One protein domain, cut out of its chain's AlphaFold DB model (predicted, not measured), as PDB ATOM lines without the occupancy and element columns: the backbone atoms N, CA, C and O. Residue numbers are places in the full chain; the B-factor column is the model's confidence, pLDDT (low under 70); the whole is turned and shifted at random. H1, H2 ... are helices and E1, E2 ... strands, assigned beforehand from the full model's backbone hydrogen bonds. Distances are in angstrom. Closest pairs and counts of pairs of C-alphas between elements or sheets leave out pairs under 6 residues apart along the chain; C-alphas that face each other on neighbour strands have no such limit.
ATOM      1  N   SER A 197       5.324  86.430  21.229       90.81
ATOM      2  CA  SER A 197       3.862  86.398  21.096       90.81
ATOM      3  C   SER A 197       3.239  87.747  21.459       90.81
ATOM      4  O   SER A 197       2.411  88.272  20.718       90.81
ATOM      5  N   THR A 198       3.687  88.352  22.561       93.12
ATOM      6  CA  THR A 198       3.209  89.669  23.010       93.12
ATOM      7  C   THR A 198       3.566  90.760  21.993       93.12
ATOM      8  O   THR A 198       2.729  91.582  21.614       93.12
ATOM      9  N   PHE A 199       4.798  90.746  21.476       92.00
ATOM     10  CA  PHE A 199       5.217  91.668  20.419       92.00
ATOM     11  C   PHE A 199       4.422  91.463  19.128       92.00
ATOM     12  O   PHE A 199       3.999  92.436  18.507       92.00
ATOM     13  N   GLN A 200       4.155  90.220  18.736       92.19
ATOM     14  CA  GLN A 200       3.363  89.929  17.548       92.19
ATOM     15  C   GLN A 200       1.957  90.530  17.657       92.19
ATOM     16  O   GLN A 200       1.506  91.165  16.707       92.19
ATOM     17  N   GLU A 201       1.296  90.402  18.809       92.38
ATOM     18  CA  GLU A 201      -0.026  90.994  19.052       92.38
ATOM     19  C   GLU A 201      -0.011  92.521  18.888       92.38
ATOM     20  O   GLU A 201      -0.864  93.071  18.185       92.38
ATOM     21  N   THR A 202       0.993  93.206  19.443       94.69
ATOM     22  CA  THR A 202       1.129  94.673  19.316       94.69
ATOM     23  C   THR A 202       1.454  95.141  17.893       94.69
ATOM     24  O   THR A 202       1.083  96.249  17.506       94.69
ATOM     25  N   LEU A 203       2.090  94.290  17.082       95.44
ATOM     26  CA  LEU A 203       2.418  94.557  15.680       95.44
ATOM     27  C   LEU A 203       1.319  94.120  14.694       95.44
ATOM     28  O   LEU A 203       1.479  94.289  13.479       95.44
ATOM     29  N   THR A 204       0.196  93.583  15.183       95.50
ATOM     30  CA  THR A 204      -0.948  93.209  14.339       95.50
ATOM     31  C   THR A 204      -1.911  94.372  14.107       95.50
ATOM     32  O   THR A 204      -2.290  95.126  15.006       95.50
ATOM     33  N   CYS A 205      -2.358  94.522  12.863       96.81
ATOM     34  CA  CYS A 205      -3.366  95.503  12.503       96.81
ATOM     35  C   CYS A 205      -4.741  95.040  12.984       96.81
ATOM     36  O   CYS A 205      -5.251  94.035  12.507       96.81
ATOM     37  N   GLN A 206      -5.431  95.830  13.808       96.25
ATOM     38  CA  GLN A 206      -6.764  95.446  14.313       96.25
ATOM     39  C   GLN A 206      -7.881  95.462  13.246       96.25
ATOM     40  O   GLN A 206      -9.034  95.172  13.555       96.25
ATOM     41  N   ILE A 207      -7.570  95.841  12.000       96.56
ATOM     42  CA  ILE A 207      -8.531  95.867  10.887       96.56
ATOM     43  C   ILE A 207      -8.445  94.576  10.066       96.56
ATOM     44  O   ILE A 207      -9.475  93.954   9.820       96.56
ATOM     45  N   CYS A 208      -7.243  94.181   9.627       96.19
ATOM     46  CA  CYS A 208      -7.046  92.948   8.854       96.19
ATOM     47  C   CYS A 208      -6.613  91.745   9.703       96.19
ATOM     48  O   CYS A 208      -6.695  90.628   9.216       96.19
ATOM     49  N   LEU A 209      -6.226  91.963  10.965       94.81
ATOM     50  CA  LEU A 209      -5.716  90.960  11.911       94.81
ATOM     51  C   LEU A 209      -4.400  90.287  11.481       94.81
ATOM     52  O   LEU A 209      -4.012  89.272  12.048       94.81
ATOM     53  N   ASP A 210      -3.693  90.900  10.532       93.56
ATOM     54  CA  ASP A 210      -2.372  90.474  10.064       93.56
ATOM     55  C   ASP A 210      -1.279  91.413  10.596       93.56
ATOM     56  O   ASP A 210      -1.570  92.519  11.068       93.56
ATOM     57  N   LEU A 211      -0.009  91.011  10.478       93.81
ATOM     58  CA  LEU A 211       1.126  91.897  10.751       93.81
ATOM     59  C   LEU A 211       1.047  93.176   9.907       93.81
ATOM     60  O   LEU A 211       0.744  93.144   8.711       93.81
ATOM     61  N   MET A 212       1.318  94.317  10.540       94.88
ATOM     62  CA  MET A 212       1.128  95.621   9.915       94.88
ATOM     63  C   MET A 212       2.057  95.849   8.716       94.88
ATOM     64  O   MET A 212       3.257  96.060   8.869       94.88
ATOM     65  N   HIS A 213       1.484  95.916   7.516       91.50
ATOM     66  CA  HIS A 213       2.199  96.315   6.306       91.50
ATOM     67  C   HIS A 213       2.085  97.831   6.083       91.50
ATOM     68  O   HIS A 213       0.985  98.348   5.857       91.50
ATOM     69  N   SER A 214       3.224  98.533   6.116       94.12
ATOM     70  CA  SER A 214       3.312 100.003   6.041       94.12
ATOM     71  C   SER A 214       2.361 100.681   7.050       94.12
ATOM     72  O   SER A 214       1.325 101.218   6.650       94.12
ATOM     73  N   PRO A 215       2.643 100.597   8.363       96.62
ATOM     74  CA  PRO A 215       1.783 101.149   9.408       96.62
ATOM     75  C   PRO A 215       1.761 102.679   9.382       96.62
ATOM     76  O   PRO A 215       2.807 103.320   9.447       96.62
ATOM     77  N   TYR A 216       0.570 103.276   9.364       97.56
ATOM     78  CA  TYR A 216       0.400 104.723   9.501       97.56
ATOM     79  C   TYR A 216      -0.319 105.059  10.804       97.56
ATOM     80  O   TYR A 216      -1.338 104.441  11.114       97.56
ATOM     81  N   ALA A 217       0.186 106.049  11.539       97.62
ATOM     82  CA  ALA A 217      -0.424 106.559  12.762       97.62
ATOM     83  C   ALA A 217      -1.442 107.671  12.469       97.62
ATOM     84  O   ALA A 217      -1.257 108.498  11.570       97.62
ATOM     85  N   LEU A 218      -2.526 107.688  13.243       97.38
ATOM     86  CA  LEU A 218      -3.629 108.636  13.123       97.38
ATOM     87  C   LEU A 218      -3.554 109.722  14.203       97.38
ATOM     88  O   LEU A 218      -3.767 109.435  15.382       97.38
ATOM     89  N   ALA A 219      -3.369 110.982  13.812       95.69
ATOM     90  CA  ALA A 219      -3.487 112.122  14.720       95.69
ATOM     91  C   ALA A 219      -4.965 112.525  14.932       95.69
ATOM     92  O   ALA A 219      -5.756 112.495  13.979       95.69
ATOM     93  N   PRO A 220      -5.380 112.880  16.164       95.62
ATOM     94  CA  PRO A 220      -4.561 113.051  17.375       95.62
ATOM     95  C   PRO A 220      -4.429 111.784  18.246       95.62
ATOM     96  O   PRO A 220      -3.830 111.820  19.311       95.62
ATOM     97  N   CYS A 221      -5.041 110.665  17.857       97.50
ATOM     98  CA  CYS A 221      -5.237 109.527  18.761       97.50
ATOM     99  C   CYS A 221      -4.097 108.498  18.823       97.50
ATOM    100  O   CYS A 221      -4.225 107.535  19.572       97.50
ATOM    101  N   GLY A 222      -3.065 108.612  17.985       97.00
ATOM    102  CA  GLY A 222      -1.891 107.730  17.960       97.00
ATOM    103  C   GLY A 222      -2.112 106.306  17.426       97.00
ATOM    104  O   GLY A 222      -1.140 105.609  17.158       97.00
ATOM    105  N   HIS A 223      -3.356 105.860  17.221       97.88
ATOM    106  CA  HIS A 223      -3.630 104.508  16.720       97.88
ATOM    107  C   HIS A 223      -3.054 104.292  15.319       97.88
ATOM    108  O   HIS A 223      -3.163 105.172  14.460       97.88
ATOM    109  N   SER A 224      -2.511 103.101  15.083       97.50
ATOM    110  CA  SER A 224      -1.888 102.720  13.821       97.50
ATOM    111  C   SER A 224      -2.604 101.551  13.144       97.50
ATOM    112  O   SER A 224      -3.206 100.686  13.782       97.50
ATOM    113  N   ALA A 225      -2.562 101.542  11.815       97.81
ATOM    114  CA  ALA A 225      -3.071 100.447  10.997       97.81
ATOM    115  C   ALA A 225      -2.354 100.402   9.641       97.81
ATOM    116  O   ALA A 225      -1.679 101.358   9.252       97.81
ATOM    117  N   CYS A 226      -2.520  99.300   8.901       97.06
ATOM    118  CA  CYS A 226      -1.964  99.162   7.556       97.06
ATOM    119  C   CYS A 226      -2.468 100.270   6.629       97.06
ATOM    120  O   CYS A 226      -3.652 100.630   6.656       97.06
ATOM    121  N   TYR A 227      -1.601 100.707   5.717       95.44
ATOM    122  CA  TYR A 227      -1.936 101.650   4.653       95.44
ATOM    123  C   TYR A 227      -3.246 101.302   3.925       95.44
ATOM    124  O   TYR A 227      -4.197 102.086   3.916       95.44
ATOM    125  N   ALA A 228      -3.323 100.089   3.367       94.56
ATOM    126  CA  ALA A 228      -4.469  99.639   2.581       94.56
ATOM    127  C   ALA A 228      -5.772  99.619   3.402       94.56
ATOM    128  O   ALA A 228      -6.836  99.994   2.902       94.56
ATOM    129  N   CYS A 229      -5.683  99.235   4.678       97.06
ATOM    130  CA  CYS A 229      -6.822  99.209   5.590       97.06
ATOM    131  C   CYS A 229      -7.375 100.617   5.835       97.06
ATOM    132  O   CYS A 229      -8.586 100.825   5.747       97.06
ATOM    133  N   LEU A 230      -6.501 101.596   6.081       96.38
ATOM    134  CA  LEU A 230      -6.895 102.990   6.291       96.38
ATOM    135  C   LEU A 230      -7.458 103.637   5.023       96.38
ATOM    136  O   LEU A 230      -8.477 104.326   5.088       96.38
ATOM    137  N   VAL A 231      -6.852 103.388   3.860       94.81
ATOM    138  CA  VAL A 231      -7.362 103.881   2.570       94.81
ATOM    139  C   VAL A 231      -8.773 103.369   2.312       94.81
ATOM    140  O   VAL A 231      -9.665 104.159   1.990       94.81
ATOM    141  N   ASN A 232      -9.000 102.066   2.491       95.19
ATOM    142  CA  ASN A 232     -10.318 101.469   2.309       95.19
ATOM    143  C   ASN A 232     -11.333 102.042   3.311       95.19
ATOM    144  O   ASN A 232     -12.438 102.436   2.929       95.19
ATOM    145  N   TRP A 233     -10.935 102.172   4.579       95.69
ATOM    146  CA  TRP A 233     -11.770 102.737   5.636       95.69
ATOM    147  C   TRP A 233     -12.208 104.178   5.333       95.69
ATOM    148  O   TRP A 233     -13.395 104.490   5.391       95.69
ATOM    149  N   PHE A 234     -11.283 105.057   4.936       95.25
ATOM    150  CA  PHE A 234     -11.587 106.469   4.675       95.25
ATOM    151  C   PHE A 234     -12.239 106.749   3.317       95.25
ATOM    152  O   PHE A 234     -12.809 107.833   3.136       95.25
ATOM    153  N   SER A 235     -12.153 105.812   2.373       93.06
ATOM    154  CA  SER A 235     -12.770 105.928   1.045       93.06
ATOM    155  C   SER A 235     -14.204 105.399   1.013       93.06
ATOM    156  O   SER A 235     -15.005 105.845   0.183       93.06
ATOM    157  N   THR A 236     -14.551 104.493   1.931       92.12
ATOM    158  CA  THR A 236     -15.880 103.880   1.998       92.12
ATOM    159  C   THR A 236     -16.955 104.948   2.265       92.12
ATOM    160  O   THR A 236     -16.836 105.734   3.210       92.12
ATOM    161  N   PRO A 237     -18.003 105.046   1.424       86.69
ATOM    162  CA  PRO A 237     -19.096 105.981   1.652       86.69
ATOM    163  C   PRO A 237     -19.949 105.556   2.861       86.69
ATOM    164  O   PRO A 237     -20.142 104.359   3.077       86.69
ATOM    165  N   PRO A 238     -20.496 106.511   3.638       84.12
ATOM    166  CA  PRO A 238     -21.466 106.200   4.683       84.12
ATOM    167  C   PRO A 238     -22.669 105.450   4.100       84.12
ATOM    168  O   PRO A 238     -23.207 105.862   3.074       84.12
ATOM    169  N   ALA A 239     -23.110 104.381   4.766       85.12
ATOM    170  CA  ALA A 239     -24.214 103.541   4.292       85.12
ATOM    171  C   ALA A 239     -25.558 104.291   4.185       85.12
ATOM    172  O   ALA A 239     -26.430 103.889   3.420       85.12
ATOM    173  N   LEU A 246     -23.366 112.529  -1.940       85.25
ATOM    174  CA  LEU A 246     -22.123 112.309  -1.216       85.25
ATOM    175  C   LEU A 246     -21.120 113.434  -1.499       85.25
ATOM    176  O   LEU A 246     -20.679 113.596  -2.641       85.25
ATOM    177  N   PRO A 247     -20.643 114.142  -0.458       84.62
ATOM    178  CA  PRO A 247     -19.525 115.053  -0.615       84.62
ATOM    179  C   PRO A 247     -18.296 114.317  -1.180       84.62
ATOM    180  O   PRO A 247     -18.147 113.099  -0.963       84.62
ATOM    181  N   PRO A 248     -17.380 115.040  -1.851       86.69
ATOM    182  CA  PRO A 248     -16.076 114.507  -2.234       86.69
ATOM    183  C   PRO A 248     -15.380 113.826  -1.050       86.69
ATOM    184  O   PRO A 248     -15.530 114.268   0.089       86.69
ATOM    185  N   VAL A 249     -14.612 112.759  -1.300       89.56
ATOM    186  CA  VAL A 249     -14.022 111.918  -0.237       89.56
ATOM    187  C   VAL A 249     -13.225 112.749   0.774       89.56
ATOM    188  O   VAL A 249     -13.413 112.560   1.972       89.56
ATOM    189  N   TRP A 250     -12.418 113.705   0.318       88.44
ATOM    190  CA  TRP A 250     -11.623 114.605   1.165       88.44
ATOM    191  C   TRP A 250     -12.431 115.561   2.051       88.44
ATOM    192  O   TRP A 250     -11.899 116.061   3.038       88.44
ATOM    193  N   ALA A 251     -13.700 115.822   1.728       86.75
ATOM    194  CA  ALA A 251     -14.583 116.678   2.521       86.75
ATOM    195  C   ALA A 251     -15.361 115.892   3.591       86.75
ATOM    196  O   ALA A 251     -16.026 116.482   4.443       86.75
ATOM    197  N   ARG A 252     -15.317 114.555   3.549       89.69
ATOM    198  CA  ARG A 252     -16.012 113.700   4.518       89.69
ATOM    199  C   ARG A 252     -15.233 113.655   5.828       89.69
ATOM    200  O   ARG A 252     -14.011 113.524   5.815       89.69
ATOM    201  N   ARG A 253     -15.954 113.669   6.952       90.94
ATOM    202  CA  ARG A 253     -15.370 113.476   8.286       90.94
ATOM    203  C   ARG A 253     -14.637 112.134   8.344       90.94
ATOM    204  O   ARG A 253     -15.217 111.103   8.007       90.94
ATOM    205  N   LYS A 254     -13.378 112.153   8.781       94.44
ATOM    206  CA  LYS A 254     -12.556 110.954   8.969       94.44
ATOM    207  C   LYS A 254     -12.562 110.567  10.441       94.44
ATOM    208  O   LYS A 254     -12.457 111.427  11.312       94.44
ATOM    209  N   ILE A 255     -12.760 109.282  10.713       96.12
ATOM    210  CA  ILE A 255     -12.945 108.748  12.063       96.12
ATOM    211  C   ILE A 255     -12.006 107.558  12.234       96.12
ATOM    212  O   ILE A 255     -11.981 106.680  11.374       96.12
ATOM    213  N   CYS A 256     -11.255 107.516  13.329       97.56
ATOM    214  CA  CYS A 256     -10.374 106.401  13.653       97.56
ATOM    215  C   CYS A 256     -11.186 105.097  13.833       97.56
ATOM    216  O   CYS A 256     -12.158 105.101  14.595       97.56
ATOM    217  N   PRO A 257     -10.806 103.979  13.185       96.94
ATOM    218  CA  PRO A 257     -11.515 102.705  13.330       96.94
ATOM    219  C   PRO A 257     -11.405 102.100  14.738       96.94
ATOM    220  O   PRO A 257     -12.285 101.343  15.136       96.94
ATOM    221  N   HIS A 258     -10.374 102.465  15.506       96.62
ATOM    222  CA  HIS A 258     -10.116 101.909  16.836       96.62
ATOM    223  C   HIS A 258     -10.878 102.659  17.936       96.62
ATOM    224  O   HIS A 258     -11.668 102.069  18.667       96.62
ATOM    225  N   CYS A 259     -10.692 103.979  18.028       97.69
ATOM    226  CA  CYS A 259     -11.231 104.789  19.129       97.69
ATOM    227  C   CYS A 259     -12.315 105.790  18.713       97.69
ATOM    228  O   CYS A 259     -12.843 106.516  19.551       97.69
ATOM    229  N   ARG A 260     -12.654 105.864  17.421       96.19
ATOM    230  CA  ARG A 260     -13.615 106.824  16.854       96.19
ATOM    231  C   ARG A 260     -13.253 108.308  17.023       96.19
ATOM    232  O   ARG A 260     -14.104 109.166  16.785       96.19
ATOM    233  N   ALA A 261     -12.004 108.626  17.364       96.75
ATOM    234  CA  ALA A 261     -11.502 109.998  17.323       96.75
ATOM    235  C   ALA A 261     -11.601 110.580  15.903       96.75
ATOM    236  O   ALA A 261     -11.466 109.857  14.911       96.75
ATOM    237  N   VAL A 262     -11.843 111.889  15.800       95.62
ATOM    238  CA  VAL A 262     -11.870 112.585  14.508       95.62
ATOM    239  C   VAL A 262     -10.436 112.780  14.030       95.62
ATOM    240  O   VAL A 262      -9.643 113.422  14.709       95.62
ATOM    241  N   VAL A 263     -10.122 112.239  12.856       96.00
ATOM    242  CA  VAL A 263      -8.806 112.373  12.223       96.00
ATOM    243  C   VAL A 263      -8.840 113.618  11.344       96.00
ATOM    244  O   VAL A 263      -9.580 113.660  10.358       96.00
ATOM    245  N   ARG A 264      -8.096 114.656  11.729       89.38
ATOM    246  CA  ARG A 264      -8.024 115.924  10.979       89.38
ATOM    247  C   ARG A 264      -6.857 115.922   9.996       89.38
ATOM    248  O   ARG A 264      -7.001 116.358   8.855       89.38
ATOM    249  N   GLU A 265      -5.730 115.388  10.441       91.56
ATOM    250  CA  GLU A 265      -4.467 115.413   9.715       91.56
ATOM    251  C   GLU A 265      -4.256 114.167   8.859       91.56
ATOM    252  O   GLU A 265      -4.959 113.157   8.970       91.56
ATOM    253  N   ARG A 266      -3.267 114.256   7.971       93.56
ATOM    254  CA  ARG A 266      -2.844 113.135   7.139       93.56
ATOM    255  C   ARG A 266      -2.120 112.105   8.003       93.56
ATOM    256  O   ARG A 266      -1.251 112.498   8.777       93.56
ATOM    257  N   PRO A 267      -2.425 110.807   7.856       96.06
ATOM    258  CA  PRO A 267      -1.706 109.775   8.580       96.06
ATOM    259  C   PRO A 267      -0.212 109.797   8.242       96.06
ATOM    260  O   PRO A 267       0.162 109.921   7.070       96.06
ATOM    261  N   VAL A 268       0.628 109.631   9.259       95.12
ATOM    262  CA  VAL A 268       2.093 109.640   9.134       95.12
ATOM    263  C   VAL A 268       2.614 108.208   9.169       95.12
ATOM    264  O   VAL A 268       2.150 107.399   9.971       95.12
ATOM    265  N   LEU A 269       3.549 107.881   8.276       95.12
ATOM    266  CA  LEU A 269       4.170 106.558   8.227       95.12
ATOM    267  C   LEU A 269       5.058 106.357   9.459       95.12
ATOM    268  O   LEU A 269       5.961 107.151   9.713       95.12
ATOM    269  N   MET A 270       4.829 105.267  10.185       96.25
ATOM    270  CA  MET A 270       5.625 104.890  11.349       96.25
ATOM    271  C   MET A 270       6.793 104.008  10.912       96.25
ATOM    272  O   MET A 270       6.690 102.779  10.910       96.25
ATOM    273  N   TRP A 271       7.903 104.640  10.525       95.06
ATOM    274  CA  TRP A 271       9.097 103.954  10.016       95.06
ATOM    275  C   TRP A 271       9.653 102.914  10.995       95.06
ATOM    276  O   TRP A 271       9.856 101.773  10.597       95.06
ATOM    277  N   GLY A 272       9.750 103.239  12.289       96.06
ATOM    278  CA  GLY A 272      10.235 102.284  13.293       96.06
ATOM    279  C   GLY A 272       9.409 100.992  13.356       96.06
ATOM    280  O   GLY A 272       9.959  99.896  13.355       96.06
ATOM    281  N   ILE A 273       8.075 101.091  13.312       95.50
ATOM    282  CA  ILE A 273       7.202  99.902  13.310       95.50
ATOM    283  C   ILE A 273       7.349  99.128  11.993       95.50
ATOM    284  O   ILE A 273       7.371  97.898  11.996       95.50
ATOM    285  N   ARG A 274       7.481  99.829  10.858       94.62
ATOM    286  CA  ARG A 274       7.725  99.199   9.553       94.62
ATOM    287  C   ARG A 274       9.004  98.357   9.573       94.62
ATOM    288  O   ARG A 274       8.988  97.228   9.076       94.62
ATOM    289  N   ASP A 275      10.078  98.884  10.143       95.06
ATOM    290  CA  ASP A 275      11.374  98.207  10.188       95.06
ATOM    291  C   ASP A 275      11.348  97.015  11.145       95.06
ATOM    292  O   ASP A 275      11.833  95.941  10.786       95.06
ATOM    293  N   LEU A 276      10.672  97.144  12.293       94.00
ATOM    294  CA  LEU A 276      10.440  96.039  13.229       94.00
ATOM    295  C   LEU A 276       9.648  94.894  12.585       94.00
ATOM    296  O   LEU A 276      10.068  93.738  12.652       94.00
ATOM    297  N   VAL A 277       8.541  95.195  11.896       93.31
ATOM    298  CA  VAL A 277       7.760  94.177  11.169       93.31
ATOM    299  C   VAL A 277       8.598  93.542  10.057       93.31
ATOM    300  O   VAL A 277       8.547  92.330   9.845       93.31
ATOM    301  N   SER A 278       9.414  94.334   9.364       91.25
ATOM    302  CA  SER A 278      10.305  93.834   8.315       91.25
ATOM    303  C   SER A 278      11.388  92.912   8.874       91.25
ATOM    304  O   SER A 278      11.671  91.875   8.275       91.25
ATOM    305  N   ALA A 279      11.981  93.248  10.019       92.00
ATOM    306  CA  ALA A 279      12.950  92.407  10.714       92.00
ATOM    307  C   ALA A 279      12.311  91.091  11.181       92.00
ATOM    308  O   ALA A 279      12.885  90.022  10.973       92.00
ATOM    309  N   LEU A 280      11.088  91.152  11.714       90.69
ATOM    310  CA  LEU A 280      10.330  89.979  12.147       90.69
ATOM    311  C   LEU A 280       9.953  89.053  10.978       90.69
ATOM    312  O   LEU A 280       9.997  87.830  11.106       90.69
ATOM    313  N   HIS A 281       9.627  89.609   9.809       87.50
ATOM    314  CA  HIS A 281       9.430  88.811   8.598       87.50
ATOM    315  C   HIS A 281      10.740  88.192   8.094       87.50
ATOM    316  O   HIS A 281      10.761  87.016   7.728       87.50
ATOM    317  N   LYS A 282      11.839  88.957   8.089       89.69
ATOM    318  CA  LYS A 282      13.160  88.496   7.626       89.69
ATOM    319  C   LYS A 282      13.750  87.400   8.514       89.69
ATOM    320  O   LYS A 282      14.428  86.520   7.993       89.69
ATOM    321  N   SER A 283      13.482  87.424   9.820       89.81
ATOM    322  CA  SER A 283      13.961  86.398  10.757       89.81
ATOM    323  C   SER A 283      13.299  85.031  10.548       89.81
ATOM    324  O   SER A 283      13.795  84.027  11.050       89.81
ATOM    325  N   GLY A 284      12.186  84.965   9.806       86.25
ATOM    326  CA  GLY A 284      11.461  83.721   9.552       86.25
ATOM    327  C   GLY A 284      10.692  83.186  10.764       86.25
ATOM    328  O   GLY A 284      10.048  82.144  10.650       86.25
ATOM    329  N   LEU A 285      10.685  83.907  11.893       81.88
ATOM    330  CA  LEU A 285       9.965  83.517  13.113       81.88
ATOM    331  C   LEU A 285       8.443  83.467  12.905       81.88
ATOM    332  O   LEU A 285       7.746  82.734  13.597       81.88
ATOM    333  N   VAL A 286       7.932  84.188  11.903       74.56
ATOM    334  CA  VAL A 286       6.497  84.243  11.566       74.56
ATOM    335  C   VAL A 286       6.154  83.428  10.306       74.56
ATOM    336  O   VAL A 286       4.995  83.356   9.895       74.56
ATOM    337  N   ALA A 287       7.127  82.732   9.703       62.47
ATOM    338  CA  ALA A 287       6.992  82.062   8.402       62.47
ATOM    339  C   ALA A 287       5.973  80.896   8.349       62.47
ATOM    340  O   ALA A 287       5.778  80.300   7.290       62.47
ATOM    341  N   GLY A 288       5.307  80.564   9.459       61.53
ATOM    342  CA  GLY A 288       4.272  79.527   9.532       61.53
ATOM    343  C   GLY A 288       2.829  80.026   9.672       61.53
ATOM    344  O   GLY A 288       1.914  79.217   9.519       61.53
ATOM    345  N   LEU A 289       2.602  81.311   9.970       58.84
ATOM    346  CA  LEU A 289       1.275  81.807  10.371       58.84
ATOM    347  C   LEU A 289       0.577  82.685   9.331       58.84
ATOM    348  O   LEU A 289      -0.641  82.834   9.411       58.84
ATOM    349  N   LEU A 290       1.295  83.239   8.351       58.41
ATOM    350  CA  LEU A 290       0.713  84.175   7.388       58.41
ATOM    351  C   LEU A 290       1.243  83.954   5.962       58.41
ATOM    352  O   LEU A 290       2.403  83.575   5.780       58.41
ATOM    353  N   PRO A 291       0.404  84.175   4.931       58.66
ATOM    354  CA  PRO A 291       0.866  84.219   3.550       58.66
ATOM    355  C   PRO A 291       1.895  85.343   3.383       58.66
ATOM    356  O   PRO A 291       1.780  86.392   4.014       58.66
ATOM    357  N   ALA A 292       2.898  85.107   2.530       55.44
ATOM    358  CA  ALA A 292       3.946  86.081   2.238       55.44
ATOM    359  C   ALA A 292       3.331  87.462   1.945       55.44
ATOM    360  O   ALA A 292       2.339  87.524   1.204       55.44
ATOM    361  N   PRO A 293       3.887  88.549   2.517       56.88
ATOM    362  CA  PRO A 293       3.327  89.874   2.328       56.88
ATOM    363  C   PRO A 293       3.257  90.183   0.827       56.88
ATOM    364  O   PRO A 293       4.190  89.843   0.087       56.88
ATOM    365  N   PRO A 294       2.159  90.791   0.344       59.62
ATOM    366  CA  PRO A 294       2.143  91.326  -1.007       59.62
ATOM    367  C   PRO A 294       3.319  92.307  -1.145       59.62
ATOM    368  O   PRO A 294       3.616  93.010  -0.178       59.62
ATOM    369  N   PRO A 295       4.008  92.337  -2.299       57.12
ATOM    370  CA  PRO A 295       5.130  93.243  -2.500       57.12
ATOM    371  C   PRO A 295       4.690  94.670  -2.179       57.12
ATOM    372  O   PRO A 295       3.592  95.069  -2.576       57.12
ATOM    373  N   ASP A 296       5.540  95.376  -1.432       57.22
ATOM    374  CA  ASP A 296       5.366  96.745  -0.959       57.22
ATOM    375  C   ASP A 296       4.659  97.616  -2.009       57.22
ATOM    376  O   ASP A 296       5.280  98.166  -2.913       57.22
ATOM    377  N   ALA A 297       3.340  97.785  -1.885       52.44
ATOM    378  CA  ALA A 297       2.564  98.685  -2.740       52.44
ATOM    379  C   ALA A 297       2.772 100.164  -2.354       52.44
ATOM    380  O   ALA A 297       1.917 101.012  -2.618       52.44
ATOM    381  N   VAL A 298       3.893 100.483  -1.701       51.19
ATOM    382  CA  VAL A 298       4.358 101.854  -1.527       51.19
ATOM    383  C   VAL A 298       5.081 102.274  -2.802       51.19
ATOM    384  O   VAL A 298       6.293 102.187  -2.920       51.19
ATOM    385  N   ALA A 299       4.249 102.719  -3.741       49.31
ATOM    386  CA  ALA A 299       4.506 103.839  -4.634       49.31
ATOM    387  C   ALA A 299       5.851 103.826  -5.384       49.31
ATOM    388  O   ALA A 299       6.791 104.538  -5.040       49.31
ATOM    389  N   ASP A 300       5.864 103.135  -6.525       43.12
ATOM    390  CA  ASP A 300       6.629 103.602  -7.682       43.12
ATOM    391  C   ASP A 300       6.059 104.968  -8.121       43.12
ATOM    392  O   ASP A 300       5.125 105.059  -8.923       43.12
ATOM    393  N   GLY A 301       6.583 106.039  -7.525       51.06
ATOM    394  CA  GLY A 301       6.305 107.431  -7.870       51.06
ATOM    395  C   GLY A 301       6.013 108.284  -6.641       51.06
ATOM    396  O   GLY A 301       5.219 107.890  -5.798       51.06
ATOM    397  N   ASP A 302       6.587 109.488  -6.588       59.09
ATOM    398  CA  ASP A 302       6.389 110.562  -5.588       59.09
ATOM    399  C   ASP A 302       4.923 111.019  -5.365       59.09
ATOM    400  O   ASP A 302       4.646 112.094  -4.828       59.09
ATOM    401  N   ALA A 303       3.939 110.244  -5.817       75.38
ATOM    402  CA  ALA A 303       2.532 110.509  -5.626       75.38
ATOM    403  C   ALA A 303       2.147 110.252  -4.165       75.38
ATOM    404  O   ALA A 303       2.151 109.123  -3.678       75.38
ATOM    405  N   ASP A 304       1.761 111.324  -3.480       82.12
ATOM    406  CA  ASP A 304       1.253 111.263  -2.119       82.12
ATOM    407  C   ASP A 304       0.066 110.272  -2.015       82.12
ATOM    408  O   ASP A 304      -0.970 110.447  -2.671       82.12
ATOM    409  N   PRO A 305       0.183 109.230  -1.175       83.44
ATOM    410  CA  PRO A 305      -0.789 108.144  -1.109       83.44
ATOM    411  C   PRO A 305      -2.136 108.569  -0.501       83.44
ATOM    412  O   PRO A 305      -3.106 107.808  -0.552       83.44
ATOM    413  N   TRP A 306      -2.208 109.777   0.066       90.69
ATOM    414  CA  TRP A 306      -3.399 110.368   0.674       90.69
ATOM    415  C   TRP A 306      -4.092 111.401  -0.219       90.69
ATOM    416  O   TRP A 306      -5.071 112.034   0.208       90.69
ATOM    417  N   VAL A 307      -3.625 111.573  -1.461       86.00
ATOM    418  CA  VAL A 307      -4.265 112.432  -2.465       86.00
ATOM    419  C   VAL A 307      -5.734 112.028  -2.634       86.00
ATOM    420  O   VAL A 307      -6.082 110.852  -2.696       86.00
ATOM    421  N   ASN A 308      -6.625 113.021  -2.688       85.81
ATOM    422  CA  ASN A 308      -8.088 112.883  -2.781       85.81
ATOM    423  C   ASN A 308      -8.810 112.271  -1.561       85.81
ATOM    424  O   ASN A 308     -10.041 112.363  -1.503       85.81
ATOM    425  N   ILE A 309      -8.101 111.693  -0.583       91.38
ATOM    426  CA  ILE A 309      -8.696 111.160   0.659       91.38
ATOM    427  C   ILE A 309      -8.652 112.195   1.772       91.38
ATOM    428  O   ILE A 309      -9.643 112.377   2.480       91.38
ATOM    429  N   PHE A 310      -7.514 112.864   1.912       91.31
ATOM    430  CA  PHE A 310      -7.323 114.000   2.798       91.31
ATOM    431  C   PHE A 310      -7.140 115.254   1.956       91.31
ATOM    432  O   PHE A 310      -6.773 115.191   0.777       91.31
ATOM    433  N   ARG A 311      -7.383 116.416   2.562       81.81
ATOM    434  CA  ARG A 311      -7.029 117.682   1.917       81.81
ATOM    435  C   ARG A 311      -5.533 117.667   1.585       81.81
ATOM    436  O   ARG A 311      -4.769 117.122   2.387       81.81
ATOM    437  N   PRO A 312      -5.115 118.221   0.432       70.31
ATOM    438  CA  PRO A 312      -3.705 118.445   0.145       70.31
ATOM    439  C   PRO A 312      -3.050 119.108   1.351       70.31
ATOM    440  O   PRO A 312      -3.608 120.074   1.882       70.31
ATOM    441  N   ALA A 313      -1.912 118.574   1.803       60.62
ATOM    442  CA  ALA A 313      -1.095 119.281   2.775       60.62
ATOM    443  C   ALA A 313      -0.853 120.666   2.176       60.62
ATOM    444  O   ALA A 313      -0.433 120.766   1.021       60.62
ATOM    445  N   ARG A 314      -1.232 121.726   2.898       56.41
ATOM    446  CA  ARG A 314      -0.952 123.091   2.451       56.41
ATOM    447  C   ARG A 314       0.561 123.153   2.314       56.41
ATOM    448  O   ARG A 314       1.241 123.136   3.334       56.41
TER     449      ARG A 314
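This is residues 197 to 239 and 246 to 314 of the 650 residues of the protein "RING-type domain-containing protein" of Ceriporiopsis subvermispora (strain B) (UniProt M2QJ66). Little regular structure: a small hairpin, E1 and E2, lies in the middle between H2 and H3, and long loops make most of the rest. The 112 printed residues, under half in named elements, hold H1, E1, E2, H2 and H3 in that order; the class is mostly helix, the two-stranded sheet antiparallel. The whole is compact, radius of gyration of the C-alphas 14.8 A, spanning 45 by 32 by 25 A.

H1 is residues 197 to 202, from C-alpha 197 at (3.862, 86.398, 21.096). E1 is 215 to 217, E2 224 to 226, H2 227 to 235, 12.2 A long. H3, 271 to 282, 16.2 A, ends at (13.160, 88.496, 7.626).

H1 and H3 are near each other. E1 and E2 are antiparallel at 146 degrees; N 216 and O 225 are 3.0 A apart. The closest C-alphas of E1 and H3, Pro 215 and Arg 274, are 6.3 A apart; those of E1 and H2, Pro 215 and Tyr 227, 6.1 A. H2 and H3 are apart. In H1, H2 and H3 every O i to N i+4 pair is within hydrogen-bond range.

Residues 240 to 245 are not printed, a 10.6 A gap between C-alphas 239 and 246. H1 to E1 is a long link. Residues 287 to 302 and 313 to 314 have pLDDT under 70.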